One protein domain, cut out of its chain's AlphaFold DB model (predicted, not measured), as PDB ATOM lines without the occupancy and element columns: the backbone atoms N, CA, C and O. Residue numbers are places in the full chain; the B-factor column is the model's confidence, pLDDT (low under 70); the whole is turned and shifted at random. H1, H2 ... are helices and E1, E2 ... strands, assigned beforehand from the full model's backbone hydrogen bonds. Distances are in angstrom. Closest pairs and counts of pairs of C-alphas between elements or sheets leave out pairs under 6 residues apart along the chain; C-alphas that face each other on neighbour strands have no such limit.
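AT A GLANCE: This is residues 16 to 149 and 161 to 180 of the 377 residues of a protein of Hanseniaspora guilliermondii (UniProt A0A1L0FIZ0). A strongly twisted sheet of five antiparallel strands, in the order E8, E7, E4, E3, E9, makes the body, with helix H2 near the beginning of E7 and two small hairpins, E1 with E2 and E5 with E6, outside the sheet. Helix H1 lies far out at one end of the longest axis, and the stretch that runs to the cut at residue 149 reaches the other end. The printed part has 154 residues, with H1, E1 to E6, H2, E7 to E9 and H3 along the chain, and its class is mixed, helices and strands. It is compact, with a radius of gyration of the C-alphas of 16.7 A, yet elongated in outline, spanning 57 by 36 by 26 A.

HOW THE PARTS SIT: In the sheet, E8, residues 135 to 142, is an edge strand and forms a hairpin with E7, residues 123 to 130, where N 126 and O 139 are 2.7 A apart. E4, residues 83 to 88, is the next neighbour of E7, with N 84 and O 129 at 2.9 A. E4 forms a hairpin with E3, residues 64 to 71, with N 66 and O 85 at 2.9 A. The other edge strand, E9, residues 169 to 175, is the antiparallel neighbour of E3, and N 67 of E3 and O 172 of E9 are 2.8 A apart, within hydrogen-bond range. H2, residues 107 to 119, only grazes the sheet with residues 110 to 118; its closest C-alphas to E7 are those of Leu 117 and Glu 123, 6.7 A apart. H3, residues 176 to 180, is on the sheet over E4, at a height of 9.6 A. In the hairpin of E5, residues 95 to 97, and E6, residues 103 to 105, N 96 and O 104 are 2.9 A apart; the closest C-alphas of E6 and E9 are those of Val 105 and Trp 173, 7.1 A. The hairpin of E1, residues 46 to 48, and E2, residues 54 to 56, has N 55 and O 47 at 2.8 A, and both strands are apart from E4. H1, residues 16 to 27, is not on the sheet and touches no helix. Every O i to N i+4 pair is within hydrogen-bond range in H1; in H2 8 of 9 are, and in H3 0 of 1, beside 2 of 2 O i to N i+3 pairs.

IN THESE COORDINATES: H1 begins at C-alpha 16, (187.546, 202.796, 171.062), and is 16.1 A long. E8 is 23.0 A long, E7 21.1 A, E3 19.8 A, and H2 and E9 18.6 A each. E7 begins at C-alpha 123, (195.045, 217.972, 132.514), and H3 ends at C-alpha 180, (179.152, 208.662, 157.615).

THE WHOLE: The two C-alphas farthest apart, those of Thr 19 and Val 149, are 59.1 A apart. Residues 150 to 160 are not printed, and C-alphas 149 and 161 are 11.8 A apart across this cut. The links H1 to E1 and E3 to E4 are long. Mean pLDDT of the printed part is 88.7; residues 16 to 30 and 148 to 149 are under 70.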
ATOM      1  N   VAL A  16     186.962 202.869 172.409       67.38
ATOM      2  CA  VAL A  16     187.546 202.796 171.062       67.38
ATOM      3  C   VAL A  16     188.103 204.160 170.659       67.38
ATOM      4  O   VAL A  16     189.267 204.234 170.277       67.38
ATOM      5  N   ASN A  17     187.343 205.243 170.839       64.12
ATOM      6  CA  ASN A  17     187.809 206.601 170.545       64.12
ATOM      7  C   ASN A  17     189.036 206.996 171.390       64.12
ATOM      8  O   ASN A  17     189.987 207.574 170.867       64.12
ATOM      9  N   GLU A  18     189.059 206.653 172.679       64.25
ATOM     10  CA  GLU A  18     190.203 206.897 173.573       64.25
ATOM     11  C   GLU A  18     191.438 206.072 173.173       64.25
ATOM     12  O   GLU A  18     192.561 206.590 173.147       64.25
ATOM     13  N   THR A  19     191.244 204.806 172.796       65.69
ATOM     14  CA  THR A  19     192.321 203.924 172.317       65.69
ATOM     15  C   THR A  19     192.903 204.440 171.006       65.69
ATOM     16  O   THR A  19     194.121 204.540 170.872       65.69
ATOM     17  N   ILE A  20     192.040 204.840 170.073       60.00
ATOM     18  CA  ILE A  20     192.414 205.453 168.800       60.00
ATOM     19  C   ILE A  20     193.222 206.736 169.050       60.00
ATOM     20  O   ILE A  20     194.343 206.850 168.564       60.00
ATOM     21  N   ASN A  21     192.741 207.652 169.894       56.81
ATOM     22  CA  ASN A  21     193.473 208.876 170.249       56.81
ATOM     23  C   ASN A  21     194.859 208.585 170.853       56.81
ATOM     24  O   ASN A  21     195.840 209.260 170.534       56.81
ATOM     25  N   THR A  22     194.966 207.546 171.683       57.69
ATOM     26  CA  THR A  22     196.244 207.105 172.262       57.69
ATOM     27  C   THR A  22     197.193 206.533 171.200       57.69
ATOM     28  O   THR A  22     198.394 206.804 171.243       57.69
ATOM     29  N   ILE A  23     196.674 205.772 170.230       56.12
ATOM     30  CA  ILE A  23     197.448 205.243 169.093       56.12
ATOM     31  C   ILE A  23     197.919 206.386 168.187       56.12
ATOM     32  O   ILE A  23     199.088 206.420 167.815       56.12
ATOM     33  N   ASN A  24     197.066 207.367 167.903       52.34
ATOM     34  CA  ASN A  24     197.417 208.499 167.044       52.34
ATOM     35  C   ASN A  24     198.490 209.399 167.653       52.34
ATOM     36  O   ASN A  24     199.405 209.838 166.964       52.34
ATOM     37  N   THR A  25     198.449 209.578 168.977       55.12
ATOM     38  CA  THR A  25     199.500 210.292 169.719       55.12
ATOM     39  C   THR A  25     200.848 209.556 169.652       55.12
ATOM     40  O   THR A  25     201.899 210.187 169.720       55.12
ATOM     41  N   ARG A  26     200.844 208.221 169.499       50.56
ATOM     42  CA  ARG A  26     202.064 207.415 169.289       50.56
ATOM     43  C   ARG A  26     202.529 207.395 167.833       50.56
ATOM     44  O   ARG A  26     203.730 207.311 167.602       50.56
ATOM     45  N   ASN A  27     201.603 207.476 166.880       50.53
ATOM     46  CA  ASN A  27     201.884 207.401 165.446       50.53
ATOM     47  C   ASN A  27     202.078 208.775 164.779       50.53
ATOM     48  O   ASN A  27     202.287 208.820 163.573       50.53
ATOM     49  N   ASN A  28     202.011 209.881 165.536       53.34
ATOM     50  CA  ASN A  28     202.015 211.255 165.010       53.34
ATOM     51  C   ASN A  28     200.933 211.513 163.940       53.34
ATOM     52  O   ASN A  28     201.074 212.423 163.129       53.34
ATOM     53  N   THR A  29     199.841 210.747 163.929       56.78
ATOM     54  CA  THR A  29     198.753 210.958 162.970       56.78
ATOM     55  C   THR A  29     197.873 212.108 163.443       56.78
ATOM     56  O   THR A  29     197.334 212.103 164.550       56.78
ATOM     57  N   ALA A  30     197.734 213.122 162.591       65.94
ATOM     58  CA  ALA A  30     197.034 214.353 162.936       65.94
ATOM     59  C   ALA A  30     195.514 214.144 163.124       65.94
ATOM     60  O   ALA A  30     194.893 214.826 163.941       65.94
ATOM     61  N   ILE A  31     194.928 213.186 162.393       78.12
ATOM     62  CA  ILE A  31     193.491 212.880 162.386       78.12
ATOM     63  C   ILE A  31     193.201 211.662 163.261       78.12
ATOM     64  O   ILE A  31     193.813 210.600 163.107       78.12
ATOM     65  N   SER A  32     192.224 211.805 164.160       77.31
ATOM     66  CA  SER A  32     191.909 210.758 165.121       77.31
ATOM     67  C   SER A  32     191.254 209.531 164.476       77.31
ATOM     68  O   SER A  32     191.679 208.406 164.694       77.31
ATOM     69  N   ASP A  33     190.230 209.717 163.656       86.25
ATOM     70  CA  ASP A  33     189.432 208.614 163.120       86.25
ATOM     71  C   ASP A  33     190.096 207.955 161.893       86.25
ATOM     72  O   ASP A  33     190.329 208.613 160.876       86.25
ATOM     73  N   GLN A  34     190.357 206.641 161.977       86.69
ATOM     74  CA  GLN A  34     191.000 205.831 160.928       86.69
ATOM     75  C   GLN A  34     190.332 205.964 159.556       86.69
ATOM     76  O   GLN A  34     191.005 205.912 158.530       86.69
ATOM     77  N   TYR A  35     189.022 206.193 159.527       91.25
ATOM     78  CA  TYR A  35     188.261 206.349 158.291       91.25
ATOM     79  C   TYR A  35     188.645 207.603 157.481       91.25
ATOM     80  O   TYR A  35     188.382 207.673 156.285       91.25
ATOM     81  N   PHE A  36     189.289 208.592 158.106       94.19
ATOM     82  CA  PHE A  36     189.773 209.806 157.437       94.19
ATOM     83  C   PHE A  36     191.304 209.861 157.348       94.19
ATOM     84  O   PHE A  36     191.854 210.809 156.794       94.19
ATOM     85  N   GLN A  37     192.014 208.851 157.863       90.81
ATOM     86  CA  GLN A  37     193.482 208.828 157.877       90.81
ATOM     87  C   GLN A  37     194.107 208.638 156.496       90.81
ATOM     88  O   GLN A  37     195.288 208.924 156.330       90.81
ATOM     89  N   SER A  38     193.338 208.188 155.501       92.69
ATOM     90  CA  SER A  38     193.841 208.083 154.132       92.69
ATOM     91  C   SER A  38     194.115 209.448 153.496       92.69
ATOM     92  O   SER A  38     194.722 209.491 152.432       92.69
ATOM     93  N   ILE A  39     193.623 210.545 154.085       95.12
ATOM     94  CA  ILE A  39     193.798 211.901 153.564       95.12
ATOM     95  C   ILE A  39     195.263 212.325 153.751       95.12
ATOM     96  O   ILE A  39     195.725 212.419 154.891       95.12
ATOM     97  N   PRO A  40     195.994 212.634 152.667       93.94
ATOM     98  CA  PRO A  40     197.357 213.137 152.766       93.94
ATOM     99  C   PRO A  40     197.448 214.445 153.568       93.94
ATOM    100  O   PRO A  40     196.694 215.387 153.334       93.94
ATOM    101  N   GLU A  41     198.435 214.554 154.462       90.88
ATOM    102  CA  GLU A  41     198.599 215.724 155.346       90.88
ATOM    103  C   GLU A  41     198.813 217.053 154.602       90.88
ATOM    104  O   GLU A  41     198.500 218.131 155.115       90.88
ATOM    105  N   HIS A  42     199.373 217.000 153.391       92.44
ATOM    106  CA  HIS A  42     199.594 218.185 152.565       92.44
ATOM    107  C   HIS A  42     198.289 218.739 151.967       92.44
ATOM    108  O   HIS A  42     198.238 219.924 151.654       92.44
ATOM    109  N   LEU A  43     197.233 217.922 151.889       95.44
ATOM    110  CA  LEU A  43     195.896 218.324 151.441       95.44
ATOM    111  C   LEU A  43     195.010 218.829 152.585       95.44
ATOM    112  O   LEU A  43     193.877 219.249 152.356       95.44
ATOM    113  N   LEU A  44     195.505 218.807 153.824       93.56
ATOM    114  CA  LEU A  44     194.785 219.390 154.946       93.56
ATOM    115  C   LEU A  44     194.857 220.912 154.892       93.56
ATOM    116  O   LEU A  44     195.928 221.510 154.755       93.56
ATOM    117  N   ILE A  45     193.693 221.535 155.049       92.06
ATOM    118  CA  ILE A  45     193.536 222.985 155.009       92.06
ATOM    119  C   ILE A  45     194.314 223.619 156.159       92.06
ATOM    120  O   ILE A  45     194.271 223.165 157.308       92.06
ATOM    121  N   ARG A  46     195.019 224.704 155.839       90.38
ATOM    122  CA  ARG A  46     195.839 225.464 156.782       90.38
ATOM    123  C   ARG A  46     195.277 226.865 156.938       90.38
ATOM    124  O   ARG A  46     194.820 227.462 155.969       90.38
ATOM    125  N   TYR A  47     195.321 227.387 158.154       88.06
ATOM    126  CA  TYR A  47     194.812 228.718 158.470       88.06
ATOM    127  C   TYR A  47     195.672 229.385 159.539       88.06
ATOM    128  O   TYR A  47     196.313 228.708 160.343       88.06
ATOM    129  N   TYR A  48     195.684 230.714 159.556       86.38
ATOM    130  CA  TYR A  48     196.310 231.478 160.630       86.38
ATOM    131  C   TYR A  48     195.286 231.734 161.730       86.38
ATOM    132  O   TYR A  48     194.168 232.170 161.461       86.38
ATOM    133  N   ASP A  49     195.656 231.444 162.974       84.19
ATOM    134  CA  ASP A  49     194.813 231.778 164.115       84.19
ATOM    135  C   ASP A  49     194.933 233.261 164.514       84.19
ATOM    136  O   ASP A  49     195.717 234.026 163.952       84.19
ATOM    137  N   SER A  50     194.172 233.678 165.530       84.88
ATOM    138  CA  SER A  50     194.213 235.051 166.055       84.88
ATOM    139  C   SER A  50     195.577 235.466 166.622       84.88
ATOM    140  O   SER A  50     195.818 236.655 166.825       84.88
ATOM    141  N   THR A  51     196.474 234.510 166.870       90.50
ATOM    142  CA  THR A  51     197.853 234.747 167.315       90.50
ATOM    143  C   THR A  51     198.862 234.720 166.163       90.50
ATOM    144  O   THR A  51     200.066 234.754 166.410       90.50
ATOM    145  N   ASN A  52     198.382 234.694 164.914       86.69
ATOM    146  CA  ASN A  52     199.174 234.599 163.688       86.69
ATOM    147  C   ASN A  52     200.036 233.326 163.603       86.69
ATOM    148  O   ASN A  52     201.073 233.301 162.940       86.69
ATOM    149  N   ASN A  53     199.604 232.256 164.270       88.38
ATOM    150  CA  ASN A  53     200.235 230.949 164.169       88.38
ATOM    151  C   ASN A  53     199.524 230.118 163.101       88.38
ATOM    152  O   ASN A  53     198.296 230.004 163.104       88.38
ATOM    153  N   LEU A  54     200.307 229.516 162.203       87.69
ATOM    154  CA  LEU A  54     199.792 228.607 161.187       87.69
ATOM    155  C   LEU A  54     199.325 227.306 161.853       87.69
ATOM    156  O   LEU A  54     200.116 226.592 162.471       87.69
ATOM    157  N   LYS A  55     198.043 226.994 161.702       88.12
ATOM    158  CA  LYS A  55     197.414 225.755 162.155       88.12
ATOM    159  C   LYS A  55     196.940 224.933 160.969       88.12
ATOM    160  O   LYS A  55     196.667 225.462 159.894       88.12
ATOM    161  N   VAL A  56     196.841 223.629 161.193       89.19
ATOM    162  CA  VAL A  56     196.292 222.660 160.243       89.19
ATOM    163  C   VAL A  56     194.975 222.157 160.809       89.19
ATOM    164  O   VAL A  56     194.883 221.879 162.006       89.19
ATOM    165  N   ILE A  57     193.957 222.055 159.964       88.44
ATOM    166  CA  ILE A  57     192.678 221.481 160.362       88.44
ATOM    167  C   ILE A  57     192.809 219.962 160.396       88.44
ATOM    168  O   ILE A  57     193.071 219.324 159.380       88.44
ATOM    169  N   THR A  58     192.615 219.390 161.580       87.94
ATOM    170  CA  THR A  58     192.721 217.942 161.808       87.94
ATOM    171  C   THR A  58     191.494 217.360 162.508       87.94
ATOM    172  O   THR A  58     191.335 216.142 162.591       87.94
ATOM    173  N   ASN A  59     190.603 218.226 163.001       89.31
ATOM    174  CA  ASN A  59     189.328 217.815 163.560       89.31
ATOM    175  C   ASN A  59     188.421 217.310 162.431       89.31
ATOM    176  O   ASN A  59     188.157 218.040 161.478       89.31
ATOM    177  N   VAL A  60     187.920 216.085 162.577       89.56
ATOM    178  CA  VAL A  60     187.052 215.397 161.613       89.56
ATOM    179  C   VAL A  60     185.794 216.203 161.275       89.56
ATOM    180  O   VAL A  60     185.394 216.251 160.114       89.56
ATOM    181  N   ASP A  61     185.214 216.905 162.251       88.31
ATOM    182  CA  ASP A  61     184.027 217.751 162.044       88.31
ATOM    183  C   ASP A  61     184.331 219.005 161.203       88.31
ATOM    184  O   ASP A  61     183.426 219.689 160.718       88.31
ATOM    185  N   GLN A  62     185.616 219.320 161.040       89.81
ATOM    186  CA  GLN A  62     186.124 220.459 160.285       89.81
ATOM    187  C   GLN A  62     186.846 220.046 158.998       89.81
ATOM    188  O   GLN A  62     187.373 220.910 158.300       89.81
ATOM    189  N   LEU A  63     186.862 218.758 158.650       94.12
ATOM    190  CA  LEU A  63     187.338 218.313 157.344       94.12
ATOM    191  C   LEU A  63     186.239 218.565 156.312       94.12
ATOM    192  O   LEU A  63     185.136 218.032 156.432       94.12
ATOM    193  N   TYR A  64     186.542 219.368 155.296       95.75
ATOM    194  CA  TYR A  64     185.617 219.712 154.218       95.75
ATOM    195  C   TYR A  64     186.213 219.386 152.853       95.75
ATOM    196  O   TYR A  64     187.429 219.306 152.684       95.75
ATOM    197  N   GLY A  65     185.325 219.203 151.885       96.81
ATOM    198  CA  GLY A  65     185.672 218.957 150.499       96.81
ATOM    199  C   GLY A  65     184.515 219.317 149.579       96.81
ATOM    200  O   GLY A  65     183.385 219.574 150.009       96.81
ATOM    201  N   LEU A  66     184.807 219.329 148.287       97.81
ATOM    202  CA  LEU A  66     183.820 219.506 147.233       97.81
ATOM    203  C   LEU A  66     183.188 218.147 146.930       97.81
ATOM    204  O   LEU A  66     183.734 217.338 146.180       97.81
ATOM    205  N   ARG A  67     182.037 217.881 147.544       97.44
ATOM    206  CA  ARG A  67     181.290 216.640 147.347       97.44
ATOM    207  C   ARG A  67     180.673 216.596 145.960       97.44
ATOM    208  O   ARG A  67     179.956 217.522 145.588       97.44
ATOM    209  N   VAL A  68     180.860 215.495 145.244       97.25
ATOM    210  CA  VAL A  68     180.270 215.262 143.922       97.25
ATOM    211  C   VAL A  68     178.779 214.941 144.062       97.25
ATOM    212  O   VAL A  68     178.392 213.935 144.660       97.25
ATOM    213  N   LEU A  69     177.924 215.808 143.519       94.44
ATOM    214  CA  LEU A  69     176.463 215.686 143.587       94.44
ATOM    215  C   LEU A  69     175.843 215.086 142.330       94.44
ATOM    216  O   LEU A  69     174.775 214.483 142.398       94.44
ATOM    217  N   GLN A  70     176.474 215.319 141.187       94.56
ATOM    218  CA  GLN A  70     175.997 214.863 139.893       94.56
ATOM    219  C   GLN A  70     177.197 214.712 138.968       94.56
ATOM    220  O   GLN A  70     178.092 215.557 138.986       94.56
ATOM    221  N   THR A  71     177.172 213.683 138.134       95.38
ATOM    222  CA  THR A  71     178.102 213.484 137.025       95.38
ATOM    223  C   THR A  71     177.317 213.289 135.732       95.38
ATOM    224  O   THR A  71     176.179 212.808 135.745       95.38
ATOM    225  N   ASP A  72     177.904 213.707 134.620       93.69
ATOM    226  CA  ASP A  72     177.392 213.446 133.282       93.69
ATOM    227  C   ASP A  72     177.663 211.987 132.891       93.69
ATOM    228  O   ASP A  72     178.564 211.340 133.420       93.69
ATOM    229  N   THR A  73     176.909 211.463 131.922       87.88
ATOM    230  CA  THR A  73     176.953 210.044 131.521       87.88
ATOM    231  C   THR A  73     178.350 209.543 131.140       87.88
ATOM    232  O   THR A  73     178.647 208.365 131.317       87.88
ATOM    233  N   TYR A  74     179.200 210.421 130.602       88.00
ATOM    234  CA  TYR A  74     180.546 210.079 130.129       88.00
ATOM    235  C   TYR A  74     181.663 210.466 131.109       88.00
ATOM    236  O   TYR A  74     182.829 210.205 130.829       88.00
ATOM    237  N   GLN A  75     181.322 211.075 132.247       90.12
ATOM    238  CA  GLN A  75     182.264 211.386 133.319       90.12
ATOM    239  C   GLN A  75     182.334 210.180 134.266       90.12
ATOM    240  O   GLN A  75     181.440 209.978 135.088       90.12
ATOM    241  N   LEU A  76     183.370 209.352 134.108       86.38
ATOM    242  CA  LEU A  76     183.493 208.040 134.761       86.38
ATOM    243  C   LEU A  76     184.497 208.026 135.924       86.38
ATOM    244  O   LEU A  76     184.554 207.047 136.663       86.38
ATOM    245  N   GLN A  77     185.279 209.091 136.090       90.31
ATOM    246  CA  GLN A  77     186.342 209.191 137.092       90.31
ATOM    247  C   GLN A  77     185.788 209.448 138.502       90.31
ATOM    248  O   GLN A  77     186.383 209.071 139.516       90.31
ATOM    249  N   LEU A  78     184.622 210.094 138.579       95.12
ATOM    250  CA  LEU A  78     183.990 210.497 139.830       95.12
ATOM    251  C   LEU A  78     182.671 209.764 140.060       95.12
ATOM    252  O   LEU A  78     181.845 209.592 139.167       95.12
ATOM    253  N   THR A  79     182.443 209.393 141.312       93.44
ATOM    254  CA  THR A  79     181.228 208.746 141.788       93.44
ATOM    255  C   THR A  79     180.376 209.751 142.550       93.44
ATOM    256  O   THR A  79     180.770 210.293 143.586       93.44
ATOM    257  N   THR A  80     179.151 209.947 142.068       93.62
ATOM    258  CA  THR A  80     178.146 210.775 142.741       93.62
ATOM    259  C   THR A  80     177.900 210.299 144.179       93.62
ATOM    260  O   THR A  80     177.964 209.107 144.479       93.62
ATOM    261  N   PHE A  81     177.577 211.240 145.070       91.69
ATOM    262  CA  PHE A  81     177.284 211.061 146.493       91.69
ATOM    263  C   PHE A  81     178.503 210.743 147.367       91.69
ATOM    264  O   PHE A  81     178.590 211.296 148.465       91.69
ATOM    265  N   PHE A  82     179.406 209.868 146.930       95.88
ATOM    266  CA  PHE A  82     180.472 209.336 147.783       95.88
ATOM    267  C   PHE A  82     181.792 210.081 147.677       95.88
ATOM    268  O   PHE A  82     182.524 210.114 148.663       95.88
ATOM    269  N   ASP A  83     182.105 210.648 146.517       97.81
ATOM    270  CA  ASP A  83     183.402 211.275 146.312       97.81
ATOM    271  C   ASP A  83     183.417 212.733 146.757       97.81
ATOM    272  O   ASP A  83     182.483 213.507 146.519       97.81
ATOM    273  N   TYR A  84     184.523 213.096 147.396       98.38
ATOM    274  CA  TYR A  84     184.849 214.441 147.835       98.38
ATOM    275  C   TYR A  84     186.187 214.818 147.213       98.38
ATOM    276  O   TYR A  84     187.206 214.176 147.473       98.38
ATOM    277  N   ILE A  85     186.191 215.878 146.412       98.31
ATOM    278  CA  ILE A  85     187.431 216.474 145.925       98.31
ATOM    279  C   ILE A  85     187.997 217.310 147.074       98.31
ATOM    280  O   ILE A  85     187.368 218.267 147.536       98.31
ATOM    281  N   ILE A  86     189.164 216.906 147.562       97.69
ATOM    282  CA  ILE A  86     189.853 217.507 148.713       97.69
ATOM    283  C   ILE A  86     191.098 218.298 148.300       97.69
ATOM    284  O   ILE A  86     191.655 219.041 149.106       97.69
ATOM    285  N   GLY A  87     191.498 218.189 147.035       97.81
ATOM    286  CA  GLY A  87     192.598 218.951 146.470       97.81
ATOM    287  C   GLY A  87     192.604 218.949 144.948       97.81
ATOM    288  O   GLY A  87     191.908 218.157 144.306       97.81
ATOM    289  N   ILE A  88     193.380 219.874 144.396       97.56
ATOM    290  CA  ILE A  88     193.634 220.036 142.966       97.56
ATOM    291  C   ILE A  88     195.150 220.154 142.801       97.56
ATOM    292  O   ILE A  88     195.770 220.998 143.445       97.56
ATOM    293  N   ASN A  89     195.746 219.319 141.949       95.94
ATOM    294  CA  ASN A  89     197.189 219.263 141.690       95.94
ATOM    295  C   ASN A  89     198.037 219.187 142.973       95.94
ATOM    296  O   ASN A  89     198.999 219.937 143.145       95.94
ATOM    297  N   ASP A  90     197.655 218.296 143.892       96.69
ATOM    298  CA  ASP A  90     198.326 218.073 145.183       96.69
ATOM    299  C   ASP A  90     198.341 219.299 146.103       96.69
ATOM    300  O   ASP A  90     199.123 219.377 147.051       96.69
ATOM    301  N   GLN A  91     197.467 220.269 145.842       96.50
ATOM    302  CA  GLN A  91     197.211 221.397 146.725       96.50
ATOM    303  C   GLN A  91     195.815 221.267 147.337       96.50
ATOM    304  O   GLN A  91     194.888 220.818 146.657       96.50
ATOM    305  N   PRO A  92     195.629 221.657 148.611       96.38
ATOM    306  CA  PRO A  92     194.307 221.680 149.225       96.38
ATOM    307  C   PRO A  92     193.365 222.602 148.445       96.38
ATOM    308  O   PRO A  92     193.806 223.563 147.809       96.38
ATOM    309  N   ILE A  93     192.057 222.343 148.530       97.00
ATOM    310  CA  ILE A  93     191.057 223.237 147.933       97.00
ATOM    311  C   ILE A  93     191.265 224.678 148.437       97.00
ATOM    312  O   ILE A  93     191.325 224.887 149.653       97.00
ATOM    313  N   PRO A  94     191.342 225.676 147.533       95.38
ATOM    314  CA  PRO A  94     191.403 227.079 147.916       95.38
ATOM    315  C   PRO A  94     190.184 227.485 148.749       95.38
ATOM    316  O   PRO A  94     189.034 227.311 148.333       95.38
ATOM    317  N   VAL A  95     190.435 228.040 149.932       95.00
ATOM    318  CA  VAL A  95     189.394 228.508 150.850       95.00
ATOM    319  C   VAL A  95     189.724 229.885 151.402       95.00
ATOM    320  O   VAL A  95     190.887 230.241 151.590       95.00
ATOM    321  N   VAL A  96     188.674 230.630 151.726       92.81
ATOM    322  CA  VAL A  96     188.738 231.892 152.462       92.81
ATOM    323  C   VAL A  96     187.856 231.807 153.703       92.81
ATOM    324  O   VAL A  96     186.899 231.033 153.765       92.81
ATOM    325  N   PHE A  97     188.185 232.597 154.718       89.62
ATOM    326  CA  PHE A  97     187.374 232.717 155.924       89.62
ATOM    327  C   PHE A  97     186.558 233.999 155.829       89.62
ATOM    328  O   PHE A  97     187.114 235.071 155.593       89.62
ATOM    329  N   ASN A  98     185.242 233.890 155.986       88.56
ATOM    330  CA  ASN A  98     184.389 235.072 156.018       88.56
ATOM    331  C   ASN A  98     184.544 235.840 157.344       88.56
ATOM    332  O   ASN A  98     185.212 235.387 158.273       88.56
ATOM    333  N   GLU A  99     183.880 236.991 157.455       87.12
ATOM    334  CA  GLU A  99     183.930 237.854 158.649       87.12
ATOM    335  C   GLU A  99     183.485 237.150 159.943       87.12
ATOM    336  O   GLU A  99     183.886 237.533 161.040       87.12
ATOM    337  N   TYR A 100     182.684 236.091 159.820       87.94
ATOM    338  CA  TYR A 100     182.199 235.283 160.936       87.94
ATOM    339  C   TYR A 100     183.110 234.085 161.258       87.94
ATOM    340  O   TYR A 100     182.790 233.294 162.143       87.94
ATOM    341  N   GLY A 101     184.230 233.929 160.544       83.25
ATOM    342  CA  GLY A 101     185.182 232.834 160.724       83.25
ATOM    343  C   GLY A 101     184.749 231.503 160.104       83.25
ATOM    344  O   GLY A 101     185.382 230.481 160.368       83.25
ATOM    345  N   TYR A 102     183.694 231.483 159.281       86.81
ATOM    346  CA  TYR A 102     183.323 230.284 158.532       86.81
ATOM    347  C   TYR A 102     184.202 230.134 157.297       86.81
ATOM    348  O   TYR A 102     184.411 231.080 156.536       86.81
ATOM    349  N   MET A 103     184.670 228.908 157.094       90.75
ATOM    350  CA  MET A 103     185.441 228.504 155.930       90.75
ATOM    351  C   MET A 103     184.522 228.339 154.717       90.75
ATOM    352  O   MET A 103     183.585 227.534 154.740       90.75
ATOM    353  N   VAL A 104     184.808 229.083 153.654       92.94
ATOM    354  CA  VAL A 104     184.100 229.025 152.373       92.94
ATOM    355  C   VAL A 104     185.093 228.802 151.235       92.94
ATOM    356  O   VAL A 104     186.267 229.146 151.345       92.94
ATOM    357  N   VAL A 105     184.628 228.203 150.144       95.31
ATOM    358  CA  VAL A 105     185.464 227.907 148.973       95.31
ATOM    359  C   VAL A 105     185.747 229.180 148.187       95.31
ATOM    360  O   VAL A 105     184.828 229.955 147.915       95.31
ATOM    361  N   ASP A 106     186.998 229.354 147.775       94.75
ATOM    362  CA  ASP A 106     187.393 230.391 146.826       94.75
ATOM    363  C   ASP A 106     187.269 229.856 145.392       94.75
ATOM    364  O   ASP A 106     188.210 229.313 144.808       94.75
ATOM    365  N   TYR A 107     186.067 229.979 144.824       92.25
ATOM    366  CA  TYR A 107     185.809 229.547 143.450       92.25
ATOM    367  C   TYR A 107     186.613 230.351 142.422       92.25
ATOM    368  O   TYR A 107     186.979 229.795 141.392       92.25
ATOM    369  N   ASN A 108     186.937 231.616 142.702       92.25
ATOM    370  CA  ASN A 108     187.735 232.449 141.803       92.25
ATOM    371  C   ASN A 108     189.162 231.903 141.687       92.25
ATOM    372  O   ASN A 108     189.682 231.764 140.579       92.25
ATOM    373  N   ALA A 109     189.767 231.508 142.812       94.06
ATOM    374  CA  ALA A 109     191.064 230.836 142.812       94.06
ATOM    375  C   ALA A 109     191.023 229.494 142.061       94.06
ATOM    376  O   ALA A 109     191.936 229.203 141.289       94.06
ATOM    377  N   ILE A 110     189.957 228.701 142.228       94.81
ATOM    378  CA  ILE A 110     189.779 227.444 141.480       94.81
ATOM    379  C   ILE A 110     189.682 227.710 139.973       94.81
ATOM    380  O   ILE A 110     190.400 227.078 139.201       94.81
ATOM    381  N   TYR A 111     188.836 228.651 139.540       93.50
ATOM    382  CA  TYR A 111     188.704 228.991 138.121       93.50
ATOM    383  C   TYR A 111     190.014 229.490 137.530       93.50
ATOM    384  O   TYR A 111     190.363 229.094 136.423       93.50
ATOM    385  N   LYS A 112     190.777 230.292 138.278       93.44
ATOM    386  CA  LYS A 112     192.105 230.736 137.856       93.44
ATOM    387  C   LYS A 112     193.053 229.558 137.614       93.44
ATOM    388  O   LYS A 112     193.668 229.504 136.553       93.44
ATOM    389  N   ILE A 113     193.123 228.600 138.543       93.94
ATOM    390  CA  ILE A 113     193.950 227.389 138.390       93.94
ATOM    391  C   ILE A 113     193.543 226.615 137.127       93.94
ATOM    392  O   ILE A 113     194.391 226.273 136.308       93.94
ATOM    393  N   LEU A 114     192.245 226.374 136.926       94.12
ATOM    394  CA  LEU A 114     191.749 225.624 135.765       94.12
ATOM    395  C   LEU A 114     191.974 226.371 134.438       94.12
ATOM    396  O   LEU A 114     192.341 225.756 133.435       94.12
ATOM    397  N   ASN A 115     191.808 227.696 134.435       92.81
ATOM    398  CA  ASN A 115     192.081 228.556 133.286       92.81
ATOM    399  C   ASN A 115     193.575 228.557 132.910       92.81
ATOM    400  O   ASN A 115     193.914 228.563 131.729       92.81
ATOM    401  N   GLU A 116     194.483 228.524 133.886       92.62
ATOM    402  CA  GLU A 116     195.923 228.394 133.626       92.62
ATOM    403  C   GLU A 116     196.263 227.009 133.046       92.62
ATOM    404  O   GLU A 116     197.009 226.908 132.069       92.62
ATOM    405  N   LEU A 117     195.657 225.943 133.582       93.19
ATOM    406  CA  LEU A 117     195.899 224.570 133.128       93.19
ATOM    407  C   LEU A 117     195.421 224.317 131.696       93.19
ATOM    408  O   LEU A 117     196.133 223.665 130.932       93.19
ATOM    409  N   VAL A 118     194.262 224.848 131.291       92.25
ATOM    410  CA  VAL A 118     193.747 224.639 129.924       92.25
ATOM    411  C   VAL A 118     194.617 225.307 128.846       92.25
ATOM    412  O   VAL A 118     194.645 224.855 127.698       92.25
ATOM    413  N   LEU A 119     195.371 226.352 129.207       89.56
ATOM    414  CA  LEU A 119     196.338 227.004 128.317       89.56
ATOM    415  C   LEU A 119     197.671 226.242 128.224       89.56
ATOM    416  O   LEU A 119     198.405 226.427 127.251       89.56
ATOM    417  N   GLY A 120     197.982 225.408 129.220       89.50
ATOM    418  CA  GLY A 120     199.227 224.653 129.334       89.50
ATOM    419  C   GLY A 120     199.033 223.147 129.162       89.50
ATOM    420  O   GLY A 120     198.924 222.650 128.040       89.50
ATOM    421  N   GLU A 121     199.049 222.426 130.285       83.88
ATOM    422  CA  GLU A 121     199.078 220.956 130.362       83.88
ATOM    423  C   GLU A 121     197.766 220.289 129.922       83.88
ATOM    424  O   GLU A 121     197.790 219.153 129.455       83.88
ATOM    425  N   LYS A 122     196.634 221.005 130.013       91.38
ATOM    426  CA  LYS A 122     195.277 220.527 129.679       91.38
ATOM    427  C   LYS A 122     194.815 219.306 130.470       91.38
ATOM    428  O   LYS A 122     193.855 218.647 130.080       91.38
ATOM    429  N   GLU A 123     195.445 219.025 131.595       94.38
ATOM    430  CA  GLU A 123     195.045 217.972 132.514       94.38
ATOM    431  C   GLU A 123     195.002 218.547 133.925       94.38
ATOM    432  O   GLU A 123     195.836 219.370 134.305       94.38
ATOM    433  N   VAL A 124     193.989 218.154 134.689       95.50
ATOM    434  CA  VAL A 124     193.877 218.486 136.103       95.50
ATOM    435  C   VAL A 124     193.886 217.203 136.917       95.50
ATOM    436  O   VAL A 124     193.094 216.290 136.674       95.50
ATOM    437  N   LYS A 125     194.779 217.149 137.905       97.25
ATOM    438  CA  LYS A 125     194.806 216.101 138.917       97.25
ATOM    439  C   LYS A 125     193.839 216.481 140.030       97.25
ATOM    440  O   LYS A 125     194.004 217.501 140.698       97.25
ATOM    441  N   LEU A 126     192.826 215.659 140.240       98.06
ATOM    442  CA  LEU A 126     191.883 215.765 141.340       98.06
ATOM    443  C   LEU A 126     192.308 214.804 142.445       98.06
ATOM    444  O   LEU A 126     192.405 213.593 142.244       98.06
ATOM    445  N   ASN A 127     192.531 215.346 143.636       98.44
ATOM    446  CA  ASN A 127     192.784 214.553 144.826       98.44
ATOM    447  C   ASN A 127     191.432 214.201 145.460       98.44
ATOM    448  O   ASN A 127     190.717 215.087 145.946       98.44
ATOM    449  N   VAL A 128     191.062 212.921 145.434       98.19
ATOM    450  CA  VAL A 128     189.713 212.461 145.778       98.19
ATOM    451  C   VAL A 128     189.751 211.578 147.017       98.19
ATOM    452  O   VAL A 128     190.464 210.577 147.080       98.19
ATOM    453  N   TRP A 129     188.926 211.921 147.999       97.94
ATOM    454  CA  TRP A 129     188.605 211.048 149.121       97.94
ATOM    455  C   TRP A 129     187.207 210.459 148.925       97.94
ATOM    456  O   TRP A 129     186.261 211.182 148.608       97.94
ATOM    457  N   SER A 130     187.069 209.147 149.111       97.31
ATOM    458  CA  SER A 130     185.794 208.453 148.935       97.31
ATOM    459  C   SER A 130     185.172 208.052 150.267       97.31
ATOM    460  O   SER A 130     185.765 207.320 151.058       97.31
ATOM    461  N   GLY A 131     183.904 208.416 150.455       96.38
ATOM    462  CA  GLY A 131     183.068 207.943 151.556       96.38
ATOM    463  C   GLY A 131     182.763 206.438 151.514       96.38
ATOM    464  O   GLY A 131     182.202 205.885 152.461       96.38
ATOM    465  N   LYS A 132     183.128 205.718 150.449       95.69
ATOM    466  CA  LYS A 132     183.059 204.251 150.450       95.69
ATOM    467  C   LYS A 132     184.302 203.697 151.142       95.69
ATOM    468  O   LYS A 132     185.327 203.506 150.508       95.69
ATOM    469  N   GLY A 133     184.239 203.486 152.451       93.25
ATOM    470  CA  GLY A 133     185.358 202.951 153.226       93.25
ATOM    471  C   GLY A 133     186.481 203.934 153.558       93.25
ATOM    472  O   GLY A 133     187.403 203.538 154.264       93.25
ATOM    473  N   GLY A 134     186.391 205.193 153.119       95.25
ATOM    474  CA  GLY A 134     187.304 206.247 153.556       95.25
ATOM    475  C   GLY A 134     188.697 206.140 152.944       95.25
ATOM    476  O   GLY A 134     189.679 206.313 153.658       95.25
ATOM    477  N   PHE A 135     188.796 205.809 151.654       94.81
ATOM    478  CA  PHE A 135     190.080 205.704 150.953       94.81
ATOM    479  C   PHE A 135     190.364 206.927 150.076       94.81
ATOM    480  O   PHE A 135     189.458 207.647 149.654       94.81
ATOM    481  N   TYR A 136     191.649 207.137 149.796       95.62
ATOM    482  CA  TYR A 136     192.165 208.199 148.942       95.62
ATOM    483  C   TYR A 136     192.566 207.644 147.577       95.62
ATOM    484  O   TYR A 136     193.102 206.537 147.494       95.62
ATOM    485  N   ARG A 137     192.323 208.425 146.524       95.81
ATOM    486  CA  ARG A 137     192.827 208.165 145.177       95.81
ATOM    487  C   ARG A 137     193.028 209.463 144.403       95.81
ATOM    488  O   ARG A 137     192.557 210.530 144.800       95.81
ATOM    489  N   GLU A 138     193.701 209.338 143.274       96.75
ATOM    490  CA  GLU A 138     193.995 210.437 142.364       96.75
ATOM    491  C   GLU A 138     193.280 210.175 141.047       96.75
ATOM    492  O   GLU A 138     193.362 209.076 140.505       96.75
ATOM    493  N   GLU A 139     192.562 211.177 140.560       96.81
ATOM    494  CA  GLU A 139     191.832 211.108 139.298       96.81
ATOM    495  C   GLU A 139     192.319 212.216 138.378       96.81
ATOM    496  O   GLU A 139     192.579 213.332 138.825       96.81
ATOM    497  N   TYR A 140     192.418 211.926 137.088       95.81
ATOM    498  CA  TYR A 140     192.900 212.881 136.099       95.81
ATOM    499  C   TYR A 140     191.773 213.224 135.130       95.81
ATOM    500  O   TYR A 140     191.108 212.342 134.575       95.81
ATOM    501  N   VAL A 141     191.529 214.522 134.951       95.00
ATOM    502  CA  VAL A 141     190.484 215.027 134.059       95.00
ATOM    503  C   VAL A 141     191.112 215.926 133.006       95.00
ATOM    504  O   VAL A 141     191.844 216.861 133.320       95.00
ATOM    505  N   THR A 142     190.815 215.651 131.741       93.88
ATOM    506  CA  THR A 142     191.275 216.473 130.622       93.88
ATOM    507  C   THR A 142     190.424 217.735 130.504       93.88
ATOM    508  O   THR A 142     189.195 217.683 130.552       93.88
ATOM    509  N   LEU A 143     191.088 218.875 130.333       93.00
ATOM    510  CA  LEU A 143     190.487 220.183 130.115       93.00
ATOM    511  C   LEU A 143     190.465 220.502 128.622       93.00
ATOM    512  O   LEU A 143     191.503 220.513 127.956       93.00
ATOM    513  N   GLU A 144     189.289 220.839 128.110       91.56
ATOM    514  CA  GLU A 144     189.131 221.307 126.736       91.56
ATOM    515  C   GLU A 144     188.904 222.821 126.715       91.56
ATOM    516  O   GLU A 144     188.063 223.316 127.468       91.56
ATOM    517  N   PRO A 145     189.631 223.586 125.881       90.06
ATOM    518  CA  PRO A 145     189.427 225.023 125.773       90.06
ATOM    519  C   PRO A 145     188.046 225.313 125.195       90.06
ATOM    520  O   PRO A 145     187.635 224.730 124.188       90.06
ATOM    521  N   ASN A 146     187.343 226.261 125.805       85.19
ATOM    522  CA  ASN A 146     186.075 226.713 125.278       85.19
ATOM    523  C   ASN A 146     186.335 227.575 124.036       85.19
ATOM    524  O   ASN A 146     186.921 228.652 124.119       85.19
ATOM    525  N   SER A 147     185.939 227.064 122.873       71.50
ATOM    526  CA  SER A 147     186.092 227.762 121.590       71.50
ATOM    527  C   SER A 147     184.893 228.662 121.267       71.50
ATOM    528  O   SER A 147     184.907 229.358 120.250       71.50
ATOM    529  N   GLU A 148     183.850 228.649 122.099       64.81
ATOM    530  CA  GLU A 148     182.674 229.495 121.926       64.81
ATOM    531  C   GLU A 148     182.952 230.908 122.452       64.81
ATOM    532  O   GLU A 148     183.450 231.105 123.562       64.81
ATOM    533  N   VAL A 149     182.631 231.913 121.635       55.34
ATOM    534  CA  VAL A 149     182.718 233.329 122.005       55.34
ATOM    535  C   VAL A 149     181.652 233.602 123.067       55.34
ATOM    536  O   VAL A 149     180.487 233.806 122.736       55.34
ATOM    537  N   ASN A 161     185.960 234.258 134.357       81.81
ATOM    538  CA  ASN A 161     185.065 233.408 133.579       81.81
ATOM    539  C   ASN A 161     185.816 232.154 133.086       81.81
ATOM    540  O   ASN A 161     186.982 232.252 132.685       81.81
ATOM    541  N   PRO A 162     185.183 230.971 133.127       85.06
ATOM    542  CA  PRO A 162     185.823 229.735 132.707       85.06
ATOM    543  C   PRO A 162     186.059 229.747 131.192       85.06
ATOM    544  O   PRO A 162     185.116 229.816 130.399       85.06
ATOM    545  N   ILE A 163     187.326 229.632 130.788       90.12
ATOM    546  CA  ILE A 163     187.744 229.511 129.378       90.12
ATOM    547  C   ILE A 163     187.896 228.046 128.937       90.12
ATOM    548  O   ILE A 163     188.519 227.749 127.920       90.12
ATOM    549  N   PHE A 164     187.334 227.120 129.708       91.06
ATOM    550  CA  PHE A 164     187.321 225.682 129.462       91.06
ATOM    551  C   PHE A 164     185.876 225.167 129.406       91.06
ATOM    552  O   PHE A 164     184.952 225.802 129.922       91.06
ATOM    553  N   LEU A 165     185.663 224.034 128.740       91.44
ATOM    554  CA  LEU A 165     184.374 223.347 128.718       91.44
ATOM    555  C   LEU A 165     184.053 222.746 130.090       91.44
ATOM    556  O   LEU A 165     184.944 222.430 130.870       91.44
ATOM    557  N   SER A 166     182.764 222.557 130.378       91.06
ATOM    558  CA  SER A 166     182.326 221.906 131.616       91.06
ATOM    559  C   SER A 166     183.036 220.563 131.823       91.06
ATOM    560  O   SER A 166     183.048 219.721 130.930       91.06
ATOM    561  N   LEU A 167     183.550 220.332 133.035       92.62
ATOM    562  CA  LEU A 167     184.193 219.074 133.441       92.62
ATOM    563  C   LEU A 167     183.213 217.886 133.553       92.62
ATOM    564  O   LEU A 167     183.615 216.754 133.830       92.62
ATOM    565  N   GLY A 168     181.915 218.147 133.380       93.88
ATOM    566  CA  GLY A 168     180.867 217.132 133.374       93.88
ATOM    567  C   GLY A 168     180.455 216.635 134.758       93.88
ATOM    568  O   GLY A 168     180.002 215.503 134.905       93.88
ATOM    569  N   PHE A 169     180.632 217.447 135.800       96.00
ATOM    570  CA  PHE A 169     180.148 217.139 137.142       96.00
ATOM    571  C   PHE A 169     179.799 218.401 137.932       96.00
ATOM    572  O   PHE A 169     180.257 219.503 137.629       96.00
ATOM    573  N   LYS A 170     178.974 218.242 138.969       95.94
ATOM    574  CA  LYS A 170     178.593 219.307 139.907       95.94
ATOM    575  C   LYS A 170     179.028 218.945 141.309       95.94
ATOM    576  O   LYS A 170     178.865 217.801 141.738       95.94
ATOM    577  N   VAL A 171     179.508 219.943 142.037       96.69
ATOM    578  CA  VAL A 171     179.999 219.778 143.402       96.69
ATOM    579  C   VAL A 171     179.317 220.715 144.384       96.69
ATOM    580  O   VAL A 171     178.778 221.753 144.006       96.69
ATOM    581  N   GLN A 172     179.370 220.354 145.664       95.50
ATOM    582  CA  GLN A 172     178.963 221.212 146.768       95.50
ATOM    583  C   GLN A 172     179.968 221.118 147.912       95.50
ATOM    584  O   GLN A 172     180.365 220.026 148.310       95.50
ATOM    585  N   TRP A 173     180.330 222.268 148.477       95.81
ATOM    586  CA  TRP A 173     181.123 222.329 149.700       95.81
ATOM    587  C   TRP A 173     180.374 221.677 150.863       95.81
ATOM    588  O   TRP A 173     179.303 222.150 151.259       95.81
ATOM    589  N   GLN A 174     180.915 220.582 151.392       95.06
ATOM    590  CA  GLN A 174     180.321 219.839 152.500       95.06
ATOM    591  C   GLN A 174     181.397 219.246 153.413       95.06
ATOM    592  O   GLN A 174     182.504 218.945 152.954       95.06
ATOM    593  N   PRO A 175     181.072 219.033 154.699       94.56
ATOM    594  CA  PRO A 175     181.969 218.337 155.601       94.56
ATOM    595  C   PRO A 175     182.059 216.849 155.225       94.56
ATOM    596  O   PRO A 175     181.048 216.211 154.908       94.56
ATOM    597  N   LEU A 176     183.261 216.276 155.287       96.00
ATOM    598  CA  LEU A 176     183.526 214.875 154.933       96.00
ATOM    599  C   LEU A 176     182.805 213.901 155.869       96.00
ATOM    600  O   LEU A 176     182.367 212.837 155.436       96.00
ATOM    601  N   ILE A 177     182.606 214.282 157.138       94.88
ATOM    602  CA  ILE A 177     181.869 213.464 158.112       94.88
ATOM    603  C   ILE A 177     180.436 213.150 157.658       94.88
ATOM    604  O   ILE A 177     179.890 212.119 158.053       94.88
ATOM    605  N   ALA A 178     179.850 213.959 156.766       94.88
ATOM    606  CA  ALA A 178     178.526 213.699 156.206       94.88
ATOM    607  C   ALA A 178     178.446 212.380 155.417       94.88
ATOM    608  O   ALA A 178     177.373 211.781 155.340       94.88
ATOM    609  N   ALA A 179     179.569 211.872 154.898       95.56
ATOM    610  CA  ALA A 179     179.635 210.550 154.273       95.56
ATOM    611  C   ALA A 179     179.317 209.403 155.252       95.56
ATOM    612  O   ALA A 179     178.944 208.311 154.832       95.56
ATOM    613  N   THR A 180     179.431 209.649 156.562       95.31
ATOM    614  CA  THR A 180     179.152 208.662 157.615       95.31
ATOM    615  C   THR A 180     177.703 208.673 158.094       95.31
ATOM    616  O   THR A 180     177.334 207.843 158.927       95.31
TER     617      THR A 180